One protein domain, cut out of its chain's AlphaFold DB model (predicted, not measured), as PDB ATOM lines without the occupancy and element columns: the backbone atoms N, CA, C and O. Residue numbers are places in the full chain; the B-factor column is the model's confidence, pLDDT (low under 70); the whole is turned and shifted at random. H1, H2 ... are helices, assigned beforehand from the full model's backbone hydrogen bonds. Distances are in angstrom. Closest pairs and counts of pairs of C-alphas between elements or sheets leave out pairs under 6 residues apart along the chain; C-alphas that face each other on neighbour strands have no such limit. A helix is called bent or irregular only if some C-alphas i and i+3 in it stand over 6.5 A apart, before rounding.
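What this domain is: This is residues 4 to 201 of the 476 residues of an uncharacterized protein of Andreprevotia sp. IGB-42 (UniProt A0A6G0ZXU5). A bundle of long helices, H3b, H5, H6 and H10, makes the body, with H6 in the middle touching the other three. H3b and H5 lie side by side, and H6 and H10 run slanted to them. Beside this body H2 folds back on H3a, the first arm of the bent helix H3, as a hairpin, and H1 crosses H3b steeply, while the chain loops through H7, H8 and H9 on its way from H6 to H10. The printed part has 198 residues with eleven named helices, H1 to H11 in order along the chain, and no named strand; the class is all helix. It is compact, with a radius of gyration of the C-alphas of 18.8 A, and spans 55 by 43 by 29 A.

Where its parts are: H3, the longest helix by residues, has residues 44 to 74; by its hydrogen bonds it was assigned as one helix, but it is bent, with C-alphas 51 and 54 6.9 A apart. Its arms are H3a, residues 44 to 51, and H3b, residues 54 to 74, the latter 30.1 A long. Before it come H1, residues 4 to 18, beginning at C-alpha 4 (87.186, -36.222, 36.883) and 21.1 A long, and H2, residues 21 to 39, 27.9 A. After it come H4, residues 77 to 80, and H5, residues 86 to 113, 40.3 A from C-alpha 86 (95.209, -34.965, 30.234) to C-alpha 113. H6 has residues 116 to 135, 28.9 A. H7, residues 139 to 143, H8, residues 146 to 158 and 18.3 A, and H9, residues 160 to 166, follow. H10 has residues 171 to 194, 34.1 A, and H11 has residues 198 to 201, ending at C-alpha 201 (104.886, -30.930, 22.854).

How they stand to each other: H3b touches H5 at a shallow tilt of 4 degrees, opposite ways; their closest C-alphas, of Ser 71 and Leu 90, are 6.6 A apart. H6 is the hub, touching five helices. H5 and H6 form a helical hairpin at a steep tilt of 40 degrees, with C-alphas of Ala 106 and Trp 120 closest at 4.7 A. H6 touches H10 at a shallow tilt of 18 degrees, the same way, closest at Ala 121 and Leu 180, 5.7 A. H6 touches H3b at a steep tilt of 43 degrees, with Ala 65 and Gln 134 closest at 6.5 A. H7 touches H6, closest at Ser 133 and Gly 139, 4.1 A, and H8 only just touches H6, with 3 pairs of C-alphas within 8 A, closest at Gly 122 and Ser 150, 6.9 A. H9 and H10 touch only at the corner by their link, only just, with 3 pairs; the closest are Thr 166 and His 172, 5.3 A. On H3, arms H3a and H3b are near each other and stand at 33 degrees, a shallow tilt only just short of steep. H2 and H3a form a helical hairpin at 9 degrees, closest at Leu 30 and Gly 51, 4.4 A. H1 touches H3b at a steep tilt of 66 degrees, closest at Ser 11 and His 67, 5.2 A. H4 and H11 are close but not clearly touching, Pro 77 and Ser 199 being closest at 5.7 A. Every O i to N i+4 pair is within hydrogen-bond range in H1, H3a, H3b, H7, H9 and H10; the counts are 14 of 15 in H2, 23 of 24 in H5, 15 of 16 in H6 and 8 of 9 in H8, and H4 and H11 are too short for such a pair.

The domain as a whole: The two C-alphas farthest apart, those of Pro 42 and Ala 201, are 58.9 A apart. The printed part has no cut, and each link between successive helices is tight. The mean pLDDT of the printed part is 73.6, and 66 residues are under 70, among them residues 41 to 51 and 133 to 166.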
ATOM      1  N   TYR A   4      87.052 -36.997  35.644       85.94
ATOM      2  CA  TYR A   4      87.186 -36.222  36.883       85.94
ATOM      3  C   TYR A   4      86.843 -36.996  38.172       85.94
ATOM      4  O   TYR A   4      87.690 -37.026  39.068       85.94
ATOM      5  N   PRO A   5      85.681 -37.673  38.300       89.62
ATOM      6  CA  PRO A   5      85.353 -38.435  39.510       89.62
ATOM      7  C   PRO A   5      86.332 -39.585  39.773       89.62
ATOM      8  O   PRO A   5      86.660 -39.858  40.927       89.62
ATOM      9  N   LEU A   6      86.857 -40.229  38.725       87.38
ATOM     10  CA  LEU A   6      87.870 -41.275  38.872       87.38
ATOM     11  C   LEU A   6      89.195 -40.700  39.399       87.38
ATOM     12  O   LEU A   6      89.765 -41.243  40.341       87.38
ATOM     13  N   MET A   7      89.661 -39.575  38.842       85.12
ATOM     14  CA  MET A   7      90.869 -38.882  39.314       85.12
ATOM     15  C   MET A   7      90.746 -38.459  40.784       85.12
ATOM     16  O   MET A   7      91.683 -38.653  41.561       85.12
ATOM     17  N   LEU A   8      89.577 -37.947  41.184       86.25
ATOM     18  CA  LEU A   8      89.282 -37.589  42.572       86.25
ATOM     19  C   LEU A   8      89.341 -38.804  43.498       86.25
ATOM     20  O   LEU A   8      90.078 -38.779  44.486       86.25
ATOM     21  N   ARG A   9      88.642 -39.892  43.146       89.19
ATOM     22  CA  ARG A   9      88.644 -41.144  43.920       89.19
ATOM     23  C   ARG A   9      90.051 -41.711  44.082       89.19
ATOM     24  O   ARG A   9      90.427 -42.085  45.186       89.19
ATOM     25  N   LEU A  10      90.856 -41.717  43.020       85.31
ATOM     26  CA  LEU A  10      92.236 -42.198  43.096       85.31
ATOM     27  C   LEU A  10      93.116 -41.304  43.978       85.31
ATOM     28  O   LEU A  10      93.942 -41.826  44.726       85.31
ATOM     29  N   SER A  11      92.929 -39.982  43.945       84.62
ATOM     30  CA  SER A  11      93.673 -39.073  44.825       84.62
ATOM     31  C   SER A  11      93.305 -39.259  46.302       84.62
ATOM     32  O   SER A  11      94.192 -39.259  47.156       84.62
ATOM     33  N   LEU A  12      92.025 -39.517  46.596       85.06
ATOM     34  CA  LEU A  12      91.547 -39.882  47.931       85.06
ATOM     35  C   LEU A  12      92.131 -41.222  48.379       85.06
ATOM     36  O   LEU A  12      92.716 -41.298  49.453       85.06
ATOM     37  N   LEU A  13      92.056 -42.264  47.551       86.19
ATOM     38  CA  LEU A  13      92.643 -43.570  47.868       86.19
ATOM     39  C   LEU A  13      94.157 -43.472  48.097       86.19
ATOM     40  O   LEU A  13      94.688 -44.097  49.012       86.19
ATOM     41  N   ALA A  14      94.862 -42.659  47.308       78.00
ATOM     42  CA  ALA A  14      96.285 -42.408  47.500       78.00
ATOM     43  C   ALA A  14      96.573 -41.677  48.819       78.00
ATOM     44  O   ALA A  14      97.560 -42.000  49.478       78.00
ATOM     45  N   PHE A  15      95.732 -40.715  49.208       82.62
ATOM     46  CA  PHE A  15      95.810 -40.061  50.511       82.62
ATOM     47  C   PHE A  15      95.620 -41.077  51.644       82.62
ATOM     48  O   PHE A  15      96.526 -41.237  52.457       82.62
ATOM     49  N   TRP A  16      94.530 -41.847  51.626       83.38
ATOM     50  CA  TRP A  16      94.228 -42.865  52.637       83.38
ATOM     51  C   TRP A  16      95.298 -43.953  52.741       83.38
ATOM     52  O   TRP A  16      95.668 -44.349  53.840       83.38
ATOM     53  N   ARG A  17      95.849 -44.404  51.608       82.00
ATOM     54  CA  ARG A  17      96.919 -45.410  51.585       82.00
ATOM     55  C   ARG A  17      98.238 -44.888  52.156       82.00
ATOM     56  O   ARG A  17      99.004 -45.665  52.716       82.00
ATOM     57  N   ASN A  18      98.538 -43.605  51.953       71.75
ATOM     58  CA  ASN A  18      99.796 -42.997  52.395       71.75
ATOM     59  C   ASN A  18      99.702 -42.364  53.788       71.75
ATOM     60  O   ASN A  18     100.741 -42.043  54.367       71.75
ATOM     61  N   MET A  19      98.493 -42.136  54.303       73.56
ATOM     62  CA  MET A  19      98.292 -41.618  55.646       73.56
ATOM     63  C   MET A  19      98.688 -42.698  56.653       73.56
ATOM     64  O   MET A  19      98.183 -43.819  56.615       73.56
ATOM     65  N   ASP A  20      99.627 -42.367  57.539       74.12
ATOM     66  CA  ASP A  20      99.973 -43.256  58.641       74.12
ATOM     67  C   ASP A  20      98.710 -43.471  59.481       74.12
ATOM     68  O   ASP A  20      98.083 -42.502  59.914       74.12
ATOM     69  N   LYS A  21      98.330 -44.730  59.725       79.31
ATOM     70  CA  LYS A  21      97.171 -45.061  60.567       79.31
ATOM     71  C   LYS A  21      97.280 -44.393  61.942       79.31
ATOM     72  O   LYS A  21      96.264 -44.067  62.538       79.31
ATOM     73  N   ARG A  22      98.500 -44.120  62.419       72.19
ATOM     74  CA  ARG A  22      98.762 -43.369  63.658       72.19
ATOM     75  C   ARG A  22      98.265 -41.925  63.610       72.19
ATOM     76  O   ARG A  22      97.831 -41.420  64.634       72.19
ATOM     77  N   MET A  23      98.281 -41.270  62.448       67.56
ATOM     78  CA  MET A  23      97.728 -39.917  62.315       67.56
ATOM     79  C   MET A  23      96.207 -39.912  62.484       67.56
ATOM     80  O   MET A  23      95.688 -38.993  63.107       67.56
ATOM     81  N   LEU A  24      95.493 -40.941  62.012       76.06
ATOM     82  CA  LEU A  24      94.043 -41.052  62.231       76.06
ATOM     83  C   LEU A  24      93.690 -41.079  63.717       76.06
ATOM     84  O   LEU A  24      92.777 -40.376  64.136       76.06
ATOM     85  N   TRP A  25      94.467 -41.816  64.512       77.19
ATOM     86  CA  TRP A  25      94.304 -41.861  65.965       77.19
ATOM     87  C   TRP A  25      94.551 -40.518  66.658       77.19
ATOM     88  O   TRP A  25      94.065 -40.329  67.763       77.19
ATOM     89  N   VAL A  26      95.264 -39.584  66.023       72.75
ATOM     90  CA  VAL A  26      95.443 -38.212  66.527       72.75
ATOM     91  C   VAL A  26      94.312 -37.299  66.042       72.75
ATOM     92  O   VAL A  26      93.771 -36.524  66.822       72.75
ATOM     93  N   PHE A  27      93.907 -37.404  64.774       73.44
ATOM     94  CA  PHE A  27      92.885 -36.529  64.185       73.44
ATOM     95  C   PHE A  27      91.463 -36.813  64.685       73.44
ATOM     96  O   PHE A  27      90.704 -35.868  64.877       73.44
ATOM     97  N   ILE A  28      91.094 -38.080  64.903       79.81
ATOM     98  CA  ILE A  28      89.756 -38.465  65.383       79.81
ATOM     99  C   ILE A  28      89.431 -37.833  66.749       79.81
ATOM    100  O   ILE A  28      88.409 -37.154  66.836       79.81
ATOM    101  N   PRO A  29      90.260 -37.986  67.803       75.44
ATOM    102  CA  PRO A  29      89.967 -37.369  69.092       75.44
ATOM    103  C   PRO A  29      90.001 -35.843  69.025       75.44
ATOM    104  O   PRO A  29      89.186 -35.222  69.688       75.44
ATOM    105  N   LEU A  30      90.860 -35.232  68.196       72.38
ATOM    106  CA  LEU A  30      90.858 -33.778  67.992       72.38
ATOM    107  C   LEU A  30      89.536 -33.289  67.375       72.38
ATOM    108  O   LEU A  30      88.931 -32.356  67.898       72.38
ATOM    109  N   LEU A  31      89.035 -33.968  66.335       73.38
ATOM    110  CA  LEU A  31      87.735 -33.672  65.719       73.38
ATOM    111  C   LEU A  31      86.566 -33.868  66.693       73.38
ATOM    112  O   LEU A  31      85.650 -33.049  66.718       73.38
ATOM    113  N   LEU A  32      86.598 -34.925  67.513       79.25
ATOM    114  CA  LEU A  32      85.608 -35.138  68.574       79.25
ATOM    115  C   LEU A  32      85.679 -34.029  69.631       79.25
ATOM    116  O   LEU A  32      84.639 -33.520  70.036       79.25
ATOM    117  N   LEU A  33      86.885 -33.602  70.021       71.88
ATOM    118  CA  LEU A  33      87.094 -32.471  70.927       71.88
ATOM    119  C   LEU A  33      86.491 -31.184  70.349       71.88
ATOM    120  O   LEU A  33      85.857 -30.425  71.074       71.88
ATOM    121  N   ALA A  34      86.641 -30.963  69.040       71.50
ATOM    122  CA  ALA A  34      86.051 -29.827  68.341       71.50
ATOM    123  C   ALA A  34      84.520 -29.863  68.358       71.50
ATOM    124  O   ALA A  34      83.886 -28.835  68.584       71.50
ATOM    125  N   LEU A  35      83.936 -31.045  68.128       76.44
ATOM    126  CA  LEU A  35      82.489 -31.258  68.150       76.44
ATOM    127  C   LEU A  35      81.920 -31.016  69.557       76.44
ATOM    128  O   LEU A  35      80.916 -30.329  69.700       76.44
ATOM    129  N   ILE A  36      82.595 -31.528  70.592       75.56
ATOM    130  CA  ILE A  36      82.239 -31.295  71.999       75.56
ATOM    131  C   ILE A  36      82.371 -29.807  72.341       75.56
ATOM    132  O   ILE A  36      81.470 -29.240  72.949       75.56
ATOM    133  N   GLY A  37      83.450 -29.154  71.896       67.50
ATOM    134  CA  GLY A  37      83.645 -27.713  72.060       67.50
ATOM    135  C   GLY A  37      82.517 -26.894  71.432       67.50
ATOM    136  O   GLY A  37      82.039 -25.949  72.048       67.50
ATOM    137  N   LEU A  38      82.028 -27.302  70.258       67.56
ATOM    138  CA  LEU A  38      80.906 -26.652  69.574       67.56
ATOM    139  C   LEU A  38      79.582 -26.757  70.357       67.56
ATOM    140  O   LEU A  38      78.720 -25.898  70.208       67.56
ATOM    141  N   LEU A  39      79.432 -27.778  71.207       78.19
ATOM    142  CA  LEU A  39      78.244 -28.011  72.036       78.19
ATOM    143  C   LEU A  39      78.338 -27.386  73.447       78.19
ATOM    144  O   LEU A  39      77.315 -27.272  74.116       78.19
ATOM    145  N   ALA A  40      79.530 -26.990  73.913       73.00
ATOM    146  CA  ALA A  40      79.802 -26.687  75.328       73.00
ATOM    147  C   ALA A  40      79.791 -25.190  75.733       73.00
ATOM    148  O   ALA A  40      79.957 -24.883  76.913       73.00
ATOM    149  N   GLY A  41      79.581 -24.241  74.812       62.62
ATOM    150  CA  GLY A  41      79.461 -22.807  75.150       62.62
ATOM    151  C   GLY A  41      80.800 -22.068  75.396       62.62
ATOM    152  O   GLY A  41      81.845 -22.549  74.977       62.62
ATOM    153  N   PRO A  42      80.815 -20.880  76.045       60.16
ATOM    154  CA  PRO A  42      81.738 -19.740  75.821       60.16
ATOM    155  C   PRO A  42      83.264 -19.952  75.988       60.16
ATOM    156  O   PRO A  42      84.025 -19.145  75.463       60.16
ATOM    157  N   PHE A  43      83.746 -21.045  76.593       59.62
ATOM    158  CA  PHE A  43      85.184 -21.412  76.610       59.62
ATOM    159  C   PHE A  43      85.651 -22.183  75.348       59.62
ATOM    160  O   PHE A  43      86.796 -22.633  75.255       59.62
ATOM    161  N   TRP A  44      84.767 -22.332  74.360       66.75
ATOM    162  CA  TRP A  44      84.939 -23.113  73.134       66.75
ATOM    163  C   TRP A  44      85.949 -22.579  72.118       66.75
ATOM    164  O   TRP A  44      86.406 -23.373  71.303       66.75
ATOM    165  N   GLU A  45      86.327 -21.297  72.125       61.06
ATOM    166  CA  GLU A  45      87.195 -20.745  71.067       61.06
ATOM    167  C   GLU A  45      88.545 -21.472  70.997       61.06
ATOM    168  O   GLU A  45      88.991 -21.872  69.923       61.06
ATOM    169  N   VAL A  46      89.162 -21.742  72.150       60.56
ATOM    170  CA  VAL A  46      90.429 -22.483  72.240       60.56
ATOM    171  C   VAL A  46      90.229 -23.942  71.815       60.56
ATOM    172  O   VAL A  46      90.994 -24.465  71.006       60.56
ATOM    173  N   VAL A  47      89.170 -24.599  72.290       68.19
ATOM    174  CA  VAL A  47      88.868 -26.004  71.959       68.19
ATOM    175  C   VAL A  47      88.547 -26.172  70.469       68.19
ATOM    176  O   VAL A  47      88.972 -27.141  69.845       68.19
ATOM    177  N   TRP A  48      87.860 -25.209  69.864       66.56
ATOM    178  CA  TRP A  48      87.516 -25.197  68.449       66.56
ATOM    179  C   TRP A  48      88.737 -24.874  67.576       66.56
ATOM    180  O   TRP A  48      88.947 -25.541  66.563       66.56
ATOM    181  N   ILE A  49      89.602 -23.933  67.987       63.72
ATOM    182  CA  ILE A  49      90.865 -23.636  67.288       63.72
ATOM    183  C   ILE A  49      91.794 -24.858  67.308       63.72
ATOM    184  O   ILE A  49      92.265 -25.297  66.255       63.72
ATOM    185  N   PHE A  50      92.061 -25.419  68.489       61.19
ATOM    186  CA  PHE A  50      93.042 -26.494  68.654       61.19
ATOM    187  C   PHE A  50      92.493 -27.882  68.298       61.19
ATOM    188  O   PHE A  50      93.238 -28.701  67.762       61.19
ATOM    189  N   GLY A  51      91.209 -28.146  68.541       66.25
ATOM    190  CA  GLY A  51      90.555 -29.416  68.214       66.25
ATOM    191  C   GLY A  51      90.029 -29.480  66.778       66.25
ATOM    192  O   GLY A  51      90.134 -30.511  66.121       66.25
ATOM    193  N   GLY A  52      89.477 -28.383  66.256       72.38
ATOM    194  CA  GLY A  52      88.776 -28.382  64.966       72.38
ATOM    195  C   GLY A  52      89.577 -27.742  63.847       72.38
ATOM    196  O   GLY A  52      89.882 -28.378  62.837       72.38
ATOM    197  N   LEU A  53      89.936 -26.475  64.032       70.88
ATOM    198  CA  LEU A  53      90.489 -25.647  62.972       70.88
ATOM    199  C   LEU A  53      91.898 -26.068  62.562       70.88
ATOM    200  O   LEU A  53      92.128 -26.351  61.389       70.88
ATOM    201  N   ILE A  54      92.845 -26.095  63.504       69.31
ATOM    202  CA  ILE A  54      94.239 -26.460  63.216       69.31
ATOM    203  C   ILE A  54      94.302 -27.861  62.587       69.31
ATOM    204  O   ILE A  54      94.931 -28.008  61.533       69.31
ATOM    205  N   PRO A  55      93.620 -28.882  63.139       71.69
ATOM    206  CA  PRO A  55      93.628 -30.218  62.558       71.69
ATOM    207  C   PRO A  55      92.900 -30.275  61.211       71.69
ATOM    208  O   PRO A  55      93.392 -30.921  60.289       71.69
ATOM    209  N   GLY A  56      91.785 -29.557  61.047       78.19
ATOM    210  CA  GLY A  56      91.041 -29.474  59.787       78.19
ATOM    211  C   GLY A  56      91.850 -28.826  58.660       78.19
ATOM    212  O   GLY A  56      91.939 -29.377  57.560       78.19
ATOM    213  N   VAL A  57      92.519 -27.705  58.943       75.25
ATOM    214  CA  VAL A  57      93.445 -27.046  58.010       75.25
ATOM    215  C   VAL A  57      94.620 -27.971  57.689       75.25
ATOM    216  O   VAL A  57      94.953 -28.151  56.519       75.25
ATOM    217  N   ALA A  58      95.224 -28.617  58.691       74.12
ATOM    218  CA  ALA A  58      96.323 -29.558  58.476       74.12
ATOM    219  C   ALA A  58      95.907 -30.752  57.598       74.12
ATOM    220  O   ALA A  58      96.649 -31.128  56.687       74.12
ATOM    221  N   LEU A  59      94.717 -31.316  57.822       79.50
ATOM    222  CA  LEU A  59      94.165 -32.415  57.030       79.50
ATOM    223  C   LEU A  59      93.895 -31.976  55.587       79.50
ATOM    224  O   LEU A  59      94.276 -32.677  54.650       79.50
ATOM    225  N   ALA A  60      93.295 -30.800  55.399       81.81
ATOM    226  CA  ALA A  60      93.033 -30.241  54.078       81.81
ATOM    227  C   ALA A  60      94.333 -29.994  53.299       81.81
ATOM    228  O   ALA A  60      94.430 -30.368  52.129       81.81
ATOM    229  N   LEU A  61      95.367 -29.452  53.952       79.19
ATOM    230  CA  LEU A  61      96.696 -29.293  53.360       79.19
ATOM    231  C   LEU A  61      97.341 -30.645  53.044       79.19
ATOM    232  O   LEU A  61      97.903 -30.820  51.966       79.19
ATOM    233  N   ALA A  62      97.250 -31.627  53.940       78.12
ATOM    234  CA  ALA A  62      97.794 -32.962  53.710       78.12
ATOM    235  C   ALA A  62      97.115 -33.660  52.517       78.12
ATOM    236  O   ALA A  62      97.799 -34.240  51.663       78.12
ATOM    237  N   TRP A  63      95.788 -33.558  52.416       83.81
ATOM    238  CA  TRP A  63      95.020 -34.070  51.285       83.81
ATOM    239  C   TRP A  63      95.382 -33.350  49.986       83.81
ATOM    240  O   TRP A  63      95.684 -33.996  48.980       83.81
ATOM    241  N   TRP A  64      95.460 -32.022  50.023       85.06
ATOM    242  CA  TRP A  64      95.903 -31.202  48.902       85.06
ATOM    243  C   TRP A  64      97.314 -31.585  48.421       85.06
ATOM    244  O   TRP A  64      97.544 -31.757  47.221       85.06
ATOM    245  N   ALA A  65      98.248 -31.840  49.343       79.75
ATOM    246  CA  ALA A  65      99.581 -32.368  49.029       79.75
ATOM    247  C   ALA A  65      99.510 -33.702  48.294       79.75
ATOM    248  O   ALA A  65     100.206 -33.906  47.295       79.75
ATOM    249  N   ALA A  66      98.707 -34.629  48.815       81.88
ATOM    250  CA  ALA A  66      98.537 -35.940  48.215       81.88
ATOM    251  C   ALA A  66      97.957 -35.822  46.801       81.88
ATOM    252  O   ALA A  66      98.481 -36.463  45.887       81.88
ATOM    253  N   HIS A  67      96.961 -34.952  46.602       89.00
ATOM    254  CA  HIS A  67      96.381 -34.671  45.293       89.00
ATOM    255  C   HIS A  67      97.417 -34.123  44.306       89.00
ATOM    256  O   HIS A  67      97.531 -34.645  43.198       89.00
ATOM    257  N   ILE A  68      98.218 -33.126  44.696       87.69
ATOM    258  CA  ILE A  68      99.255 -32.571  43.815       87.69
ATOM    259  C   ILE A  68     100.294 -33.635  43.469       87.69
ATOM    260  O   ILE A  68     100.615 -33.819  42.299       87.69
ATOM    261  N   ARG A  69     100.805 -34.380  44.456       82.94
ATOM    262  CA  ARG A  69     101.789 -35.448  44.207       82.94
ATOM    263  C   ARG A  69     101.240 -36.511  43.269       82.94
ATOM    264  O   ARG A  69     101.961 -36.991  42.399       82.94
ATOM    265  N   PHE A  70      99.982 -36.891  43.456       86.12
ATOM    266  CA  PHE A  70      99.303 -37.844  42.596       86.12
ATOM    267  C   PHE A  70      99.163 -37.304  41.170       86.12
ATOM    268  O   PHE A  70      99.588 -37.961  40.224       86.12
ATOM    269  N   SER A  71      98.671 -36.079  41.017       89.25
ATOM    270  CA  SER A  71      98.472 -35.444  39.714       89.25
ATOM    271  C   SER A  71      99.791 -35.215  38.970       89.25
ATOM    272  O   SER A  71      99.874 -35.452  37.769       89.25
ATOM    273  N   LEU A  72     100.867 -34.848  39.674       85.25
ATOM    274  CA  LEU A  72     102.210 -34.748  39.092       85.25
ATOM    275  C   LEU A  72     102.744 -36.110  38.619       85.25
ATOM    276  O   LEU A  72     103.394 -36.173  37.581       85.25
ATOM    277  N   ARG A  73     102.444 -37.206  39.333       82.62
ATOM    278  CA  ARG A  73     102.783 -38.574  38.890       82.62
ATOM    279  C   ARG A  73     101.966 -39.017  37.678       82.62
ATOM    280  O   ARG A  73     102.471 -39.763  36.844       82.62
ATOM    281  N   GLN A  74     100.717 -38.573  37.570       84.62
ATOM    282  CA  GLN A  74      99.910 -38.794  36.368       84.62
ATOM    283  C   GLN A  74     100.413 -37.954  35.185       84.62
ATOM    284  O   GLN A  74     100.351 -38.391  34.043       84.62
ATOM    285  N   HIS A  75     101.011 -36.795  35.458       84.25
ATOM    286  CA  HIS A  75     101.641 -35.925  34.467       84.25
ATOM    287  C   HIS A  75     103.102 -36.318  34.135       84.25
ATOM    288  O   HIS A  75     103.919 -35.474  33.756       84.25
ATOM    289  N   THR A  76     103.485 -37.588  34.268       76.62
ATOM    290  CA  THR A  76     104.766 -38.059  33.715       76.62
ATOM    291  C   THR A  76     104.647 -38.234  32.199       76.62
ATOM    292  O   THR A  76     103.555 -38.530  31.717       76.62
ATOM    293  N   PRO A  77     105.734 -38.080  31.417       69.88
ATOM    294  CA  PRO A  77     105.685 -38.244  29.962       69.88
ATOM    295  C   PRO A  77     105.075 -39.584  29.530       69.88
ATOM    296  O   PRO A  77     104.218 -39.597  28.654       69.88
ATOM    297  N   ALA A  78     105.439 -40.674  30.217       69.50
ATOM    298  CA  ALA A  78     104.918 -42.017  29.958       69.50
ATOM    299  C   ALA A  78     103.390 -42.114  30.126       69.50
ATOM    300  O   ALA A  78     102.710 -42.734  29.319       69.50
ATOM    301  N   ASN A  79     102.829 -41.456  31.145       71.75
ATOM    302  CA  ASN A  79     101.388 -41.477  31.405       71.75
ATOM    303  C   ASN A  79     100.630 -40.443  30.553       71.75
ATOM    304  O   ASN A  79      99.506 -40.686  30.111       71.75
ATOM    305  N   ALA A  80     101.247 -39.289  30.292       68.38
ATOM    306  CA  ALA A  80     100.655 -38.206  29.513       68.38
ATOM    307  C   ALA A  80     100.473 -38.571  28.028       68.38
ATOM    308  O   ALA A  80      99.606 -38.003  27.364       68.38
ATOM    309  N   GLN A  81     101.248 -39.536  27.522       69.56
ATOM    310  CA  GLN A  81     101.120 -40.104  26.175       69.56
ATOM    311  C   GLN A  81      99.851 -40.942  25.968       69.56
ATOM    312  O   GLN A  81      99.502 -41.210  24.828       69.56
ATOM    313  N   LEU A  82      99.148 -41.357  27.026       72.50
ATOM    314  CA  LEU A  82      98.014 -42.281  26.896       72.50
ATOM    315  C   LEU A  82      96.658 -41.575  26.782       72.50
ATOM    316  O   LEU A  82      95.690 -42.173  26.321       72.50
ATOM    317  N   VAL A  83      96.553 -40.311  27.215       79.56
ATOM    318  CA  VAL A  83      95.261 -39.613  27.304       79.56
ATOM    319  C   VAL A  83      95.347 -38.198  26.712       79.56
ATOM    320  O   VAL A  83      96.060 -37.344  27.250       79.56
ATOM    321  N   PRO A  84      94.581 -37.879  25.652       78.88
ATOM    322  CA  PRO A  84      94.567 -36.537  25.081       78.88
ATOM    323  C   PRO A  84      93.996 -35.514  26.073       78.88
ATOM    324  O   PRO A  84      93.064 -35.793  26.833       78.88
ATOM    325  N   ARG A  85      94.563 -34.298  26.065       85.38
ATOM    326  CA  ARG A  85      94.203 -33.178  26.964       85.38
ATOM    327  C   ARG A  85      94.307 -33.508  28.463       85.38
ATOM    328  O   ARG A  85      93.742 -32.790  29.290       85.38
ATOM    329  N   HIS A  86      95.044 -34.556  28.838       86.12
ATOM    330  CA  HIS A  86      95.209 -34.965  30.234       86.12
ATOM    331  C   HIS A  86      95.750 -33.830  31.110       86.12
ATOM    332  O   HIS A  86      95.199 -33.554  32.173       86.12
ATOM    333  N   ARG A  87      96.743 -33.088  30.605       89.69
ATOM    334  CA  ARG A  87      97.295 -31.899  31.262       89.69
ATOM    335  C   ARG A  87      96.225 -30.859  31.586       89.69
ATOM    336  O   ARG A  87      96.145 -30.401  32.720       89.69
ATOM    337  N   GLN A  88      95.387 -30.500  30.615       90.81
ATOM    338  CA  GLN A  88      94.345 -29.491  30.815       90.81
ATOM    339  C   GLN A  88      93.304 -29.948  31.841       90.81
ATOM    340  O   GLN A  88      92.903 -29.161  32.695       90.81
ATOM    341  N   ARG A  89      92.922 -31.231  31.812       91.31
ATOM    342  CA  ARG A  89      92.003 -31.817  32.800       91.31
ATOM    343  C   ARG A  89      92.588 -31.781  34.214       91.31
ATOM    344  O   ARG A  89      91.883 -31.379  35.134       91.31
ATOM    345  N   LEU A  90      93.868 -32.128  34.376       91.62
ATOM    346  CA  LEU A  90      94.566 -32.043  35.663       91.62
ATOM    347  C   LEU A  90      94.667 -30.601  36.169       91.62
ATOM    348  O   LEU A  90      94.372 -30.355  37.332       91.62
ATOM    349  N   MET A  91      95.014 -29.641  35.302       92.94
ATOM    350  CA  MET A  91      95.072 -28.224  35.680       92.94
ATOM    351  C   MET A  91      93.726 -27.727  36.213       92.94
ATOM    352  O   MET A  91      93.683 -27.144  37.293       92.94
ATOM    353  N   TRP A  92      92.631 -27.990  35.491       93.81
ATOM    354  CA  TRP A  92      91.292 -27.581  35.921       93.81
ATOM    355  C   TRP A  92      90.867 -28.251  37.224       93.81
ATOM    356  O   TRP A  92      90.331 -27.579  38.097       93.81
ATOM    357  N   LEU A  93      91.143 -29.548  37.380       92.94
ATOM    358  CA  LEU A  93      90.812 -30.274  38.602       92.94
ATOM    359  C   LEU A  93      91.584 -29.728  39.809       92.94
ATOM    360  O   LEU A  93      90.989 -29.469  40.849       92.94
ATOM    361  N   THR A  94      92.894 -29.519  39.659       92.81
ATOM    362  CA  THR A  94      93.733 -28.908  40.692       92.81
ATOM    363  C   THR A  94      93.208 -27.512  41.030       92.81
ATOM    364  O   THR A  94      92.953 -27.229  42.191       92.81
ATOM    365  N   TYR A  95      92.950 -26.661  40.039       92.25
ATOM    366  CA  TYR A  95      92.430 -25.314  40.281       92.25
ATOM    367  C   TYR A  95      91.066 -25.316  40.995       92.25
ATOM    368  O   TYR A  95      90.891 -24.609  41.980       92.25
ATOM    369  N   ALA A  96      90.124 -26.162  40.572       92.38
ATOM    370  CA  ALA A  96      88.810 -26.272  41.205       92.38
ATOM    371  C   ALA A  96      88.903 -26.761  42.658       92.38
ATOM    372  O   ALA A  96      88.260 -26.203  43.544       92.38
ATOM    373  N   LEU A  97      89.739 -27.768  42.923       90.44
ATOM    374  CA  LEU A  97      89.984 -28.264  44.276       90.44
ATOM    375  C   LEU A  97      90.653 -27.216  45.166       90.44
ATOM    376  O   LEU A  97      90.305 -27.111  46.338       90.44
ATOM    377  N   TRP A  98      91.578 -26.429  44.619       90.44
ATOM    378  CA  TRP A  98      92.210 -25.319  45.326       90.44
ATOM    379  C   TRP A  98      91.187 -24.264  45.759       90.44
ATOM    380  O   TRP A  98      91.139 -23.894  46.933       90.44
ATOM    381  N   LEU A  99      90.326 -23.828  44.835       91.00
ATOM    382  CA  LEU A  99      89.266 -22.863  45.132       91.00
ATOM    383  C   LEU A  99      88.241 -23.424  46.117       91.00
ATOM    384  O   LEU A  99      87.924 -22.769  47.105       91.00
ATOM    385  N   GLY A 100      87.769 -24.650  45.888       90.81
ATOM    386  CA  GLY A 100      86.768 -25.283  46.743       90.81
ATOM    387  C   GLY A 100      87.270 -25.511  48.169       90.81
ATOM    388  O   GLY A 100      86.576 -25.181  49.124       90.81
ATOM    389  N   SER A 101      88.495 -26.024  48.330       87.81
ATOM    390  CA  SER A 101      89.074 -26.275  49.659       87.81
ATOM    391  C   SER A 101      89.374 -24.987  50.426       87.81
ATOM    392  O   SER A 101      89.073 -24.905  51.617       87.81
ATOM    393  N   SER A 102      89.907 -23.961  49.756       85.88
ATOM    394  CA  SER A 102      90.149 -22.656  50.379       85.88
ATOM    395  C   SER A 102      88.848 -21.948  50.768       85.88
ATOM    396  O   SER A 102      88.773 -21.421  51.874       85.88
ATOM    397  N   ALA A 103      87.810 -21.980  49.926       88.81
ATOM    398  CA  ALA A 103      86.510 -21.383  50.232       88.81
ATOM    399  C   ALA A 103      85.803 -22.108  51.388       88.81
ATOM    400  O   ALA A 103      85.260 -21.465  52.286       88.81
ATOM    401  N   LEU A 104      85.851 -23.443  51.416       87.94
ATOM    402  CA  LEU A 104      85.244 -24.238  52.485       87.94
ATOM    403  C   LEU A 104      85.902 -23.957  53.843       87.94
ATOM    404  O   LEU A 104      85.210 -23.699  54.824       87.94
ATOM    405  N   LEU A 105      87.237 -23.929  53.894       83.81
ATOM    406  CA  LEU A 105      87.967 -23.585  55.118       83.81
ATOM    407  C   LEU A 105      87.743 -22.126  55.536       83.81
ATOM    408  O   LEU A 105      87.600 -21.845  56.724       83.81
ATOM    409  N   ALA A 106      87.671 -21.203  54.575       82.56
ATOM    410  CA  ALA A 106      87.378 -19.800  54.849       82.56
ATOM    411  C   ALA A 106      85.978 -19.612  55.428       82.56
ATOM    412  O   ALA A 106      85.805 -18.801  56.329       82.56
ATOM    413  N   THR A 107      85.000 -20.387  54.955       85.44
ATOM    414  CA  THR A 107      83.638 -20.400  55.507       85.44
ATOM    415  C   THR A 107      83.668 -20.850  56.966       85.44
ATOM    416  O   THR A 107      83.111 -20.172  57.822       85.44
ATOM    417  N   GLY A 108      84.395 -21.934  57.267       80.81
ATOM    418  CA  GLY A 108      84.571 -22.417  58.639       80.81
ATOM    419  C   GLY A 108      85.209 -21.379  59.567       80.81
ATOM    420  O   GLY A 108      84.734 -21.197  60.678       80.81
ATOM    421  N   LEU A 109      86.236 -20.664  59.097       75.25
ATOM    422  CA  LEU A 109      86.901 -19.574  59.829       75.25
ATOM    423  C   LEU A 109      86.034 -18.315  59.982       75.25
ATOM    424  O   LEU A 109      86.135 -17.601  60.976       75.25
ATOM    425  N   ALA A 110      85.193 -18.019  58.994       76.94
ATOM    426  CA  ALA A 110      84.374 -16.813  58.985       76.94
ATOM    427  C   ALA A 110      83.136 -16.910  59.878       76.94
ATOM    428  O   ALA A 110      82.638 -15.878  60.309       76.94
ATOM    429  N   LEU A 111      82.639 -18.118  60.157       78.38
ATOM    430  CA  LEU A 111      81.506 -18.323  61.063       78.38
ATOM    431  C   LEU A 111      81.761 -17.749  62.476       78.38
ATOM    432  O   LEU A 111      80.928 -16.971  62.933       78.38
ATOM    433  N   PRO A 112      82.885 -18.059  63.156       69.44
ATOM    434  CA  PRO A 112      83.182 -17.515  64.485       69.44
ATOM    435  C   PRO A 112      83.785 -16.098  64.481       69.44
ATOM    436  O   PRO A 112      83.466 -15.310  65.365       69.44
ATOM    437  N   TRP A 113      84.646 -15.747  63.514       67.06
ATOM    438  CA  TRP A 113      85.399 -14.470  63.534       67.06
ATOM    439  C   TRP A 113      84.965 -13.449  62.474       67.06
ATOM    440  O   TRP A 113      85.562 -12.375  62.365       67.06
ATOM    441  N   GLY A 114      83.957 -13.769  61.664       72.38
ATOM    442  CA  GLY A 114      83.521 -12.933  60.550       72.38
ATOM    443  C   GLY A 114      84.539 -12.853  59.403       72.38
ATOM    444  O   GLY A 114      85.535 -13.573  59.341       72.38
ATOM    445  N   HIS A 115      84.286 -11.937  58.465       73.50
ATOM    446  CA  HIS A 115      85.208 -11.552  57.385       73.50
ATOM    447  C   HIS A 115      85.705 -12.687  56.463       73.50
ATOM    448  O   HIS A 115      86.909 -12.879  56.270       73.50
ATOM    449  N   PHE A 116      84.773 -13.388  55.811       79.56
ATOM    450  CA  PHE A 116      85.046 -14.462  54.844       79.56
ATOM    451  C   PHE A 116      86.155 -14.159  53.826       79.56
ATOM    452  O   PHE A 116      87.059 -14.972  53.633       79.56
ATOM    453  N   THR A 117      86.131 -12.980  53.206       69.44
ATOM    454  CA  THR A 117      87.087 -12.592  52.156       69.44
ATOM    455  C   THR A 117      88.538 -12.589  52.642       69.44
ATOM    456  O   THR A 117      89.430 -12.997  51.899       69.44
ATOM    457  N   ARG A 118      88.785 -12.202  53.901       70.38
ATOM    458  CA  ARG A 118      90.130 -12.154  54.498       70.38
ATOM    459  C   ARG A 118      90.686 -13.556  54.711       70.38
ATOM    460  O   ARG A 118      91.811 -13.850  54.303       70.38
ATOM    461  N   TRP A 119      89.876 -14.433  55.303       76.19
ATOM    462  CA  TRP A 119      90.243 -15.831  55.509       76.19
ATOM    463  C   TRP A 119      90.456 -16.554  54.188       76.19
ATOM    464  O   TRP A 119      91.431 -17.289  54.037       76.19
ATOM    465  N   TRP A 120      89.588 -16.298  53.209       78.50
ATOM    466  CA  TRP A 120      89.703 -16.918  51.900       78.50
ATOM    467  C   TRP A 120      90.978 -16.503  51.185       78.50
ATOM    468  O   TRP A 120      91.704 -17.365  50.697       78.50
ATOM    469  N   ALA A 121      91.321 -15.217  51.202       68.69
ATOM    470  CA  ALA A 121      92.554 -14.741  50.599       68.69
ATOM    471  C   ALA A 121      93.807 -15.324  51.287       68.69
ATOM    472  O   ALA A 121      94.725 -15.795  50.612       68.69
ATOM    473  N   GLY A 122      93.820 -15.384  52.624       69.44
ATOM    474  CA  GLY A 122      94.900 -16.026  53.380       69.44
ATOM    475  C   GLY A 122      95.064 -17.512  53.039       69.44
ATOM    476  O   GLY A 122      96.180 -17.987  52.825       69.44
ATOM    477  N   LEU A 123      93.954 -18.244  52.916       75.31
ATOM    478  CA  LEU A 123      93.956 -19.661  52.554       75.31
ATOM    479  C   LEU A 123      94.325 -19.899  51.086       75.31
ATOM    480  O   LEU A 123      95.087 -20.816  50.797       75.31
ATOM    481  N   LEU A 124      93.850 -19.079  50.149       77.25
ATOM    482  CA  LEU A 124      94.258 -19.152  48.742       77.25
ATOM    483  C   LEU A 124      95.778 -19.032  48.630       77.25
ATOM    484  O   LEU A 124      96.429 -19.896  48.034       77.25
ATOM    485  N   TYR A 125      96.337 -18.012  49.279       71.94
ATOM    486  CA  TYR A 125      97.773 -17.793  49.334       71.94
ATOM    487  C   TYR A 125      98.513 -18.974  49.973       71.94
ATOM    488  O   TYR A 125      99.461 -19.497  49.385       71.94
ATOM    489  N   LEU A 126      98.032 -19.474  51.113       71.19
ATOM    490  CA  LEU A 126      98.578 -20.663  51.762       71.19
ATOM    491  C   LEU A 126      98.616 -21.867  50.820       71.19
ATOM    492  O   LEU A 126      99.657 -22.496  50.645       71.19
ATOM    493  N   PHE A 127      97.495 -22.215  50.199       75.69
ATOM    494  CA  PHE A 127      97.443 -23.383  49.333       75.69
ATOM    495  C   PHE A 127      98.317 -23.214  48.086       75.69
ATOM    496  O   PHE A 127      98.867 -24.211  47.617       75.69
ATOM    497  N   MET A 128      98.483 -21.993  47.565       73.62
ATOM    498  CA  MET A 128      99.428 -21.708  46.481       73.62
ATOM    499  C   MET A 128     100.872 -21.908  46.917       73.62
ATOM    500  O   MET A 128     101.630 -22.597  46.233       73.62
ATOM    501  N   LEU A 129     101.244 -21.346  48.070       67.31
ATOM    502  CA  LEU A 129     102.557 -21.563  48.668       67.31
ATOM    503  C   LEU A 129     102.797 -23.056  48.861       67.31
ATOM    504  O   LEU A 129     103.812 -23.595  48.428       67.31
ATOM    505  N   PHE A 130     101.822 -23.756  49.428       69.69
ATOM    506  CA  PHE A 130     101.915 -25.180  49.663       69.69
ATOM    507  C   PHE A 130     101.983 -25.985  48.359       69.69
ATOM    508  O   PHE A 130     102.748 -26.941  48.258       69.69
ATOM    509  N   ALA A 131     101.268 -25.588  47.312       73.75
ATOM    510  CA  ALA A 131     101.309 -26.266  46.026       73.75
ATOM    511  C   ALA A 131     102.644 -26.067  45.297       73.75
ATOM    512  O   ALA A 131     103.247 -27.038  44.827       73.75
ATOM    513  N   TRP A 132     103.156 -24.834  45.286       70.69
ATOM    514  CA  TRP A 132     104.506 -24.504  44.820       70.69
ATOM    515  C   TRP A 132     105.556 -25.409  45.469       70.69
ATOM    516  O   TRP A 132     106.477 -25.930  44.839       70.69
ATOM    517  N   SER A 133     105.331 -25.673  46.743       66.19
ATOM    518  CA  SER A 133     106.222 -26.403  47.611       66.19
ATOM    519  C   SER A 133     106.059 -27.934  47.622       66.19
ATOM    520  O   SER A 133     106.778 -28.640  48.336       66.19
ATOM    521  N   GLN A 134     105.100 -28.462  46.854       68.00
ATOM    522  CA  GLN A 134     105.026 -29.889  46.531       68.00
ATOM    523  C   GLN A 134     105.808 -30.224  45.261       68.00
ATOM    524  O   GLN A 134     106.329 -31.330  45.145       68.00
ATOM    525  N   ARG A 135     105.905 -29.288  44.308       65.38
ATOM    526  CA  ARG A 135     106.737 -29.457  43.107       65.38
ATOM    527  C   ARG A 135     108.222 -29.402  43.439       65.38
ATOM    528  O   ARG A 135     109.023 -30.176  42.929       65.38
ATOM    529  N   GLU A 136     108.580 -28.459  44.287       59.03
ATOM    530  CA  GLU A 136     109.910 -28.287  44.847       59.03
ATOM    531  C   GLU A 136     109.763 -28.703  46.313       59.03
ATOM    532  O   GLU A 136     108.917 -28.086  46.923       59.03
ATOM    533  N   VAL A 137     110.478 -29.694  46.882       50.69
ATOM    534  CA  VAL A 137     110.271 -30.318  48.237       50.69
ATOM    535  C   VAL A 137     110.402 -29.356  49.444       50.69
ATOM    536  O   VAL A 137     111.043 -29.628  50.452       50.69
ATOM    537  N   ARG A 138     109.808 -28.178  49.352       53.69
ATOM    538  CA  ARG A 138     110.077 -26.976  50.136       53.69
ATOM    539  C   ARG A 138     108.864 -26.513  50.924       53.69
ATOM    540  O   ARG A 138     108.883 -25.420  51.477       53.69
ATOM    541  N   GLY A 139     107.820 -27.338  51.009       47.12
ATOM    542  CA  GLY A 139     106.568 -26.952  51.674       47.12
ATOM    543  C   GLY A 139     106.656 -26.713  53.130       47.12
ATOM    544  O   GLY A 139     105.877 -25.949  53.669       47.12
ATOM    545  N   LEU A 140     107.669 -27.287  53.741       47.19
ATOM    546  CA  LEU A 140     107.888 -27.114  55.151       47.19
ATOM    547  C   LEU A 140     108.486 -25.761  55.480       47.19
ATOM    548  O   LEU A 140     108.008 -25.142  56.416       47.19
ATOM    549  N   VAL A 141     109.408 -25.241  54.664       51.19
ATOM    550  CA  VAL A 141     109.918 -23.879  54.867       51.19
ATOM    551  C   VAL A 141     108.784 -22.872  54.686       51.19
ATOM    552  O   VAL A 141     108.623 -22.013  55.536       51.19
ATOM    553  N   PHE A 142     107.937 -23.030  53.662       51.69
ATOM    554  CA  PHE A 142     106.814 -22.120  53.390       51.69
ATOM    555  C   PHE A 142     105.623 -22.247  54.355       51.69
ATOM    556  O   PHE A 142     105.029 -21.231  54.698       51.69
ATOM    557  N   LEU A 143     105.299 -23.449  54.846       49.88
ATOM    558  CA  LEU A 143     104.310 -23.640  55.917       49.88
ATOM    559  C   LEU A 143     104.723 -22.943  57.213       49.88
ATOM    560  O   LEU A 143     103.861 -22.552  57.987       49.88
ATOM    561  N   LEU A 144     106.021 -22.773  57.453       50.91
ATOM    562  CA  LEU A 144     106.509 -22.064  58.630       50.91
ATOM    563  C   LEU A 144     106.400 -20.533  58.494       50.91
ATOM    564  O   LEU A 144     106.467 -19.837  59.501       50.91
ATOM    565  N   TRP A 145     106.157 -20.006  57.285       52.25
ATOM    566  CA  TRP A 145     105.844 -18.588  57.050       52.25
ATOM    567  C   TRP A 145     104.361 -18.259  57.265       52.25
ATOM    568  O   TRP A 145     104.004 -17.087  57.311       52.25
ATOM    569  N   LEU A 146     103.483 -19.254  57.426       52.34
ATOM    570  CA  LEU A 146     102.055 -19.024  57.671       52.34
ATOM    571  C   LEU A 146     101.756 -18.128  58.872       52.34
ATOM    572  O   LEU A 146     100.948 -17.227  58.694       52.34
ATOM    573  N   PRO A 147     102.367 -18.336  60.057       46.00
ATOM    574  CA  PRO A 147     102.107 -17.501  61.229       46.00
ATOM    575  C   PRO A 147     102.594 -16.062  61.033       46.00
ATOM    576  O   PRO A 147     101.960 -15.119  61.494       46.00
ATOM    577  N   VAL A 148     103.698 -15.895  60.293       46.62
ATOM    578  CA  VAL A 148     104.234 -14.587  59.896       46.62
ATOM    579  C   VAL A 148     103.225 -13.892  58.981       46.62
ATOM    580  O   VAL A 148     102.822 -12.766  59.237       46.62
ATOM    581  N   LEU A 149     102.743 -14.591  57.954       49.00
ATOM    582  CA  LEU A 149     101.847 -14.037  56.944       49.00
ATOM    583  C   LEU A 149     100.428 -13.793  57.486       49.00
ATOM    584  O   LEU A 149      99.834 -12.756  57.195       49.00
ATOM    585  N   SER A 150      99.899 -14.687  58.326       46.03
ATOM    586  CA  SER A 150      98.608 -14.508  59.002       46.03
ATOM    587  C   SER A 150      98.667 -13.382  60.035       46.03
ATOM    588  O   SER A 150      97.754 -12.558  60.079       46.03
ATOM    589  N   GLY A 151      99.771 -13.273  60.785       45.47
ATOM    590  CA  GLY A 151     100.049 -12.146  61.673       45.47
ATOM    591  C   GLY A 151     100.123 -10.819  60.913       45.47
ATOM    592  O   GLY A 151      99.480  -9.849  61.316       45.47
ATOM    593  N   THR A 152     100.825 -10.783  59.772       46.03
ATOM    594  CA  THR A 152     100.907  -9.579  58.923       46.03
ATOM    595  C   THR A 152      99.557  -9.202  58.321       46.03
ATOM    596  O   THR A 152      99.216  -8.025  58.309       46.03
ATOM    597  N   ALA A 153      98.743 -10.170  57.885       49.69
ATOM    598  CA  ALA A 153      97.423  -9.904  57.318       49.69
ATOM    599  C   ALA A 153      96.451  -9.358  58.376       49.69
ATOM    600  O   ALA A 153      95.762  -8.371  58.128       49.69
ATOM    601  N   TYR A 154      96.439  -9.943  59.577       50.41
ATOM    602  CA  TYR A 154      95.601  -9.489  60.688       50.41
ATOM    603  C   TYR A 154      95.955  -8.059  61.143       50.41
ATOM    604  O   TYR A 154      95.069  -7.222  61.321       50.41
ATOM    605  N   TYR A 155      97.248  -7.735  61.271       47.53
ATOM    606  CA  TYR A 155      97.692  -6.410  61.720       47.53
ATOM    607  C   TYR A 155      97.718  -5.338  60.618       47.53
ATOM    608  O   TYR A 155      97.460  -4.172  60.921       47.53
ATOM    609  N   ALA A 156      97.975  -5.685  59.349       51.09
ATOM    610  CA  ALA A 156      97.867  -4.758  58.213       51.09
ATOM    611  C   ALA A 156      96.485  -4.105  58.174       51.09
ATOM    612  O   ALA A 156      96.372  -2.883  58.077       51.09
ATOM    613  N   ILE A 157      95.455  -4.929  58.350       52.75
ATOM    614  CA  ILE A 157      94.049  -4.534  58.369       52.75
ATOM    615  C   ILE A 157      93.733  -3.633  59.572       52.75
ATOM    616  O   ILE A 157      92.889  -2.748  59.469       52.75
ATOM    617  N   ASN A 158      94.457  -3.790  60.682       51.09
ATOM    618  CA  ASN A 158      94.280  -2.996  61.899       51.09
ATOM    619  C   ASN A 158      95.191  -1.756  62.010       51.09
ATOM    620  O   ASN A 158      95.077  -1.004  62.984       51.09
ATOM    621  N   SER A 159      96.070  -1.499  61.037       58.03
ATOM    622  CA  SER A 159      96.989  -0.352  61.065       58.03
ATOM    623  C   SER A 159      96.268   0.990  60.854       58.03
ATOM    624  O   SER A 159      95.287   1.072  60.123       58.03
ATOM    625  N   ARG A 160      96.766   2.083  61.457       56.91
ATOM    626  CA  ARG A 160      96.142   3.429  61.401       56.91
ATOM    627  C   ARG A 160      95.985   3.974  59.971       56.91
ATOM    628  O   ARG A 160      94.992   4.629  59.674       56.91
ATOM    629  N   ARG A 161      96.938   3.668  59.079       59.44
ATOM    630  CA  ARG A 161      96.891   4.044  57.651       59.44
ATOM    631  C   ARG A 161      95.867   3.224  56.870       59.44
ATOM    632  O   ARG A 161      95.127   3.795  56.079       59.44
ATOM    633  N   MET A 162      95.774   1.918  57.130       57.97
ATOM    634  CA  MET A 162      94.689   1.119  56.555       57.97
ATOM    635  C   MET A 162      93.339   1.526  57.119       57.97
ATOM    636  O   MET A 162      92.401   1.594  56.350       57.97
ATOM    637  N   LYS A 163      93.253   1.905  58.399       64.12
ATOM    638  CA  LYS A 163      92.033   2.464  58.990       64.12
ATOM    639  C   LYS A 163      91.560   3.720  58.247       64.12
ATOM    640  O   LYS A 163      90.375   3.799  57.957       64.12
ATOM    641  N   MET A 164      92.470   4.625  57.859       68.19
ATOM    642  CA  MET A 164      92.168   5.792  56.998       68.19
ATOM    643  C   MET A 164      91.778   5.425  55.556       68.19
ATOM    644  O   MET A 164      90.984   6.116  54.933       68.19
ATOM    645  N   LEU A 165      92.326   4.348  54.992       62.28
ATOM    646  CA  LEU A 165      91.884   3.856  53.682       62.28
ATOM    647  C   LEU A 165      90.523   3.161  53.778       62.28
ATOM    648  O   LEU A 165      89.696   3.317  52.893       62.28
ATOM    649  N   THR A 166      90.256   2.441  54.868       61.00
ATOM    650  CA  THR A 166      88.979   1.766  55.130       61.00
ATOM    651  C   THR A 166      87.894   2.698  55.664       61.00
ATOM    652  O   THR A 166      86.752   2.264  55.757       61.00
ATOM    653  N   THR A 167      88.209   3.952  56.018       71.25
ATOM    654  CA  THR A 167      87.183   4.967  56.324       71.25
ATOM    655  C   THR A 167      86.471   5.455  55.067       71.25
ATOM    656  O   THR A 167      85.394   6.032  55.173       71.25
ATOM    657  N   LEU A 168      87.038   5.214  53.880       77.00
ATOM    658  CA  LEU A 168      86.310   5.392  52.631       77.00
ATOM    659  C   LEU A 168      85.248   4.286  52.510       77.00
ATOM    660  O   LEU A 168      85.596   3.101  52.614       77.00
ATOM    661  N   PRO A 169      83.973   4.634  52.261       70.19
ATOM    662  CA  PRO A 169      82.946   3.634  52.008       70.19
ATOM    663  C   PRO A 169      83.386   2.755  50.825       70.19
ATOM    664  O   PRO A 169      83.897   3.256  49.825       70.19
ATOM    665  N   TYR A 170      83.244   1.434  50.968       77.31
ATOM    666  CA  TYR A 170      83.599   0.403  49.973       77.31
ATOM    667  C   TYR A 170      85.093   0.158  49.690       77.31
ATOM    668  O   TYR A 170      85.423  -0.808  48.999       77.31
ATOM    669  N   ALA A 171      86.026   0.938  50.242       71.69
ATOM    670  CA  ALA A 171      87.458   0.723  49.985       71.69
ATOM    671  C   ALA A 171      87.966  -0.632  50.508       71.69
ATOM    672  O   ALA A 171      88.847  -1.247  49.905       71.69
ATOM    673  N   HIS A 172      87.382  -1.132  51.602       64.19
ATOM    674  CA  HIS A 172      87.718  -2.453  52.129       64.19
ATOM    675  C   HIS A 172      87.329  -3.577  51.156       64.19
ATOM    676  O   HIS A 172      88.116  -4.493  50.919       64.19
ATOM    677  N   ASP A 173      86.145  -3.479  50.554       73.62
ATOM    678  CA  ASP A 173      85.638  -4.482  49.621       73.62
ATOM    679  C   ASP A 173      86.392  -4.426  48.294       73.62
ATOM    680  O   ASP A 173      86.798  -5.467  47.781       73.62
ATOM    681  N   ALA A 174      86.698  -3.225  47.796       74.56
ATOM    682  CA  ALA A 174      87.502  -3.042  46.590       74.56
ATOM    683  C   ALA A 174      88.914  -3.642  46.731       74.56
ATOM    684  O   ALA A 174      89.367  -4.376  45.850       74.56
ATOM    685  N   LEU A 175      89.601  -3.392  47.855       66.94
ATOM    686  CA  LEU A 175      90.926  -3.962  48.123       66.94
ATOM    687  C   LEU A 175      90.878  -5.485  48.273       66.94
ATOM    688  O   LEU A 175      91.751  -6.177  47.747       66.94
ATOM    689  N   ASN A 176      89.851  -6.017  48.940       69.19
ATOM    690  CA  ASN A 176      89.658  -7.460  49.063       69.19
ATOM    691  C   ASN A 176      89.410  -8.110  47.697       69.19
ATOM    692  O   ASN A 176      90.023  -9.132  47.402       69.19
ATOM    693  N   ILE A 177      88.562  -7.518  46.850       76.50
ATOM    694  CA  ILE A 177      88.283  -8.016  45.496       76.50
ATOM    695  C   ILE A 177      89.551  -7.979  44.640       76.50
ATOM    696  O   ILE A 177      89.858  -8.961  43.966       76.50
ATOM    697  N   LEU A 178      90.320  -6.888  44.696       73.06
ATOM    698  CA  LEU A 178      91.565  -6.751  43.941       73.06
ATOM    699  C   LEU A 178      92.618  -7.773  44.392       73.06
ATOM    700  O   LEU A 178      93.240  -8.429  43.555       73.06
ATOM    701  N   PHE A 179      92.782  -7.964  45.703       69.38
ATOM    702  CA  PHE A 179      93.706  -8.955  46.250       69.38
ATOM    703  C   PHE A 179      93.273 -10.389  45.918       69.38
ATOM    704  O   PHE A 179      94.097 -11.199  45.487       69.38
ATOM    705  N   LEU A 180      91.978 -10.695  46.044       75.19
ATOM    706  CA  LEU A 180      91.418 -11.992  45.681       75.19
ATOM    707  C   LEU A 180      91.606 -12.265  44.182       75.19
ATOM    708  O   LEU A 180      92.104 -13.324  43.816       75.19
ATOM    709  N   GLY A 181      91.304 -11.292  43.318       77.62
ATOM    710  CA  GLY A 181      91.529 -11.380  41.875       77.62
ATOM    711  C   GLY A 181      93.001 -11.617  41.524       77.62
ATOM    712  O   GLY A 181      93.316 -12.504  40.728       77.62
ATOM    713  N   GLY A 182      93.916 -10.899  42.186       72.25
ATOM    714  CA  GLY A 182      95.358 -11.110  42.061       72.25
ATOM    715  C   GLY A 182      95.789 -12.524  42.460       72.25
ATOM    716  O   GLY A 182      96.540 -13.170  41.726       72.25
ATOM    717  N   LEU A 183      95.271 -13.049  43.577       72.00
ATOM    718  CA  LEU A 183      95.536 -14.419  44.021       72.00
ATOM    719  C   LEU A 183      94.969 -15.463  43.056       72.00
ATOM    720  O   LEU A 183      95.663 -16.427  42.747       72.00
ATOM    721  N   LEU A 184      93.757 -15.276  42.527       83.25
ATOM    722  CA  LEU A 184      93.151 -16.185  41.546       83.25
ATOM    723  C   LEU A 184      93.990 -16.284  40.266       83.25
ATOM    724  O   LEU A 184      94.238 -17.394  39.781       83.25
ATOM    725  N   LEU A 185      94.460 -15.141  39.754       80.62
ATOM    726  CA  LEU A 185      95.356 -15.069  38.596       80.62
ATOM    727  C   LEU A 185      96.695 -15.741  38.893       80.62
ATOM    728  O   LEU A 185      97.162 -16.587  38.125       80.62
ATOM    729  N   ALA A 186      97.298 -15.418  40.037       73.00
ATOM    730  CA  ALA A 186      98.557 -16.012  40.450       73.00
ATOM    731  C   ALA A 186      98.421 -17.538  40.635       73.00
ATOM    732  O   ALA A 186      99.313 -18.289  40.235       73.00
ATOM    733  N   GLY A 187      97.288 -18.017  41.160       76.62
ATOM    734  CA  GLY A 187      96.950 -19.435  41.300       76.62
ATOM    735  C   GLY A 187      96.859 -20.141  39.954       76.62
ATOM    736  O   GLY A 187      97.422 -21.224  39.779       76.62
ATOM    737  N   MET A 188      96.246 -19.496  38.962       85.88
ATOM    738  CA  MET A 188      96.174 -20.017  37.597       85.88
ATOM    739  C   MET A 188      97.570 -20.138  36.968       85.88
ATOM    740  O   MET A 188      97.917 -21.186  36.414       85.88
ATOM    741  N   VAL A 189      98.409 -19.105  37.112       81.50
ATOM    742  CA  VAL A 189      99.810 -19.122  36.653       81.50
ATOM    743  C   VAL A 189     100.604 -20.222  37.362       81.50
ATOM    744  O   VAL A 189     101.378 -20.947  36.733       81.50
ATOM    745  N   MET A 190     100.401 -20.385  38.668       83.44
ATOM    746  CA  MET A 190     101.072 -21.390  39.486       83.44
ATOM    747  C   MET A 190     100.685 -22.812  39.063       83.44
ATOM    748  O   MET A 190     101.573 -23.645  38.863       83.44
ATOM    749  N   VAL A 191      99.398 -23.092  38.842       87.50
ATOM    750  CA  VAL A 191      98.921 -24.384  38.318       87.50
ATOM    751  C   VAL A 191      99.481 -24.632  36.916       87.50
ATOM    752  O   VAL A 191     100.007 -25.713  36.646       87.50
ATOM    753  N   ALA A 192      99.481 -23.627  36.039       87.06
ATOM    754  CA  ALA A 192     100.085 -23.745  34.713       87.06
ATOM    755  C   ALA A 192     101.588 -24.058  34.778       87.06
ATOM    756  O   ALA A 192     102.105 -24.785  33.927       87.06
ATOM    757  N   ARG A 193     102.289 -23.549  35.800       82.81
ATOM    758  CA  ARG A 193     103.681 -23.908  36.070       82.81
ATOM    759  C   ARG A 193     103.798 -25.336  36.584       82.81
ATOM    760  O   ARG A 193     104.686 -26.025  36.085       82.81
ATOM    761  N   LEU A 194     102.970 -25.782  37.539       83.06
ATOM    762  CA  LEU A 194     103.014 -27.151  38.089       83.06
ATOM    763  C   LEU A 194     103.008 -28.221  36.996       83.06
ATOM    764  O   LEU A 194     103.745 -29.199  37.101       83.06
ATOM    765  N   TYR A 195     102.224 -27.999  35.943       86.56
ATOM    766  CA  TYR A 195     102.084 -28.908  34.813       86.56
ATOM    767  C   TYR A 195     102.784 -28.329  33.571       86.56
ATOM    768  O   TYR A 195     102.143 -27.630  32.774       86.56
ATOM    769  N   PRO A 196     104.097 -28.567  33.378       81.62
ATOM    770  CA  PRO A 196     104.839 -28.009  32.249       81.62
ATOM    771  C   PRO A 196     104.282 -28.494  30.902       81.62
ATOM    772  O   PRO A 196     103.840 -29.629  30.771       81.62
ATOM    773  N   ARG A 197     104.351 -27.639  29.873       81.75
ATOM    774  CA  ARG A 197     103.849 -27.920  28.508       81.75
ATOM    775  C   ARG A 197     104.621 -29.016  27.754       81.75
ATOM    776  O   ARG A 197     104.261 -29.330  26.623       81.75
ATOM    777  N   SER A 198     105.687 -29.576  28.327       69.88
ATOM    778  CA  SER A 198     106.540 -30.563  27.652       69.88
ATOM    779  C   SER A 198     105.791 -31.840  27.261       69.88
ATOM    780  O   SER A 198     106.123 -32.445  26.247       69.88
ATOM    781  N   SER A 199     104.753 -32.217  28.010       66.00
ATOM    782  CA  SER A 199     103.864 -33.337  27.674       66.00
ATOM    783  C   SER A 199     103.061 -33.079  26.392       66.00
ATOM    784  O   SER A 199     102.995 -33.942  25.519       66.00
ATOM    785  N   ASP A 200     102.521 -31.870  26.228       73.94
ATOM    786  CA  ASP A 200     101.758 -31.484  25.034       73.94
ATOM    787  C   ASP A 200     102.655 -31.401  23.786       73.94
ATOM    788  O   ASP A 200     102.210 -31.687  22.677       73.94
ATOM    789  N   ALA A 201     103.924 -31.010  23.954       72.25
ATOM    790  CA  ALA A 201     104.886 -30.930  22.854       72.25
ATOM    791  C   ALA A 201     105.174 -32.308  22.239       72.25
ATOM    792  O   ALA A 201     105.288 -32.417  21.020       72.25
TER     793      ALA A 201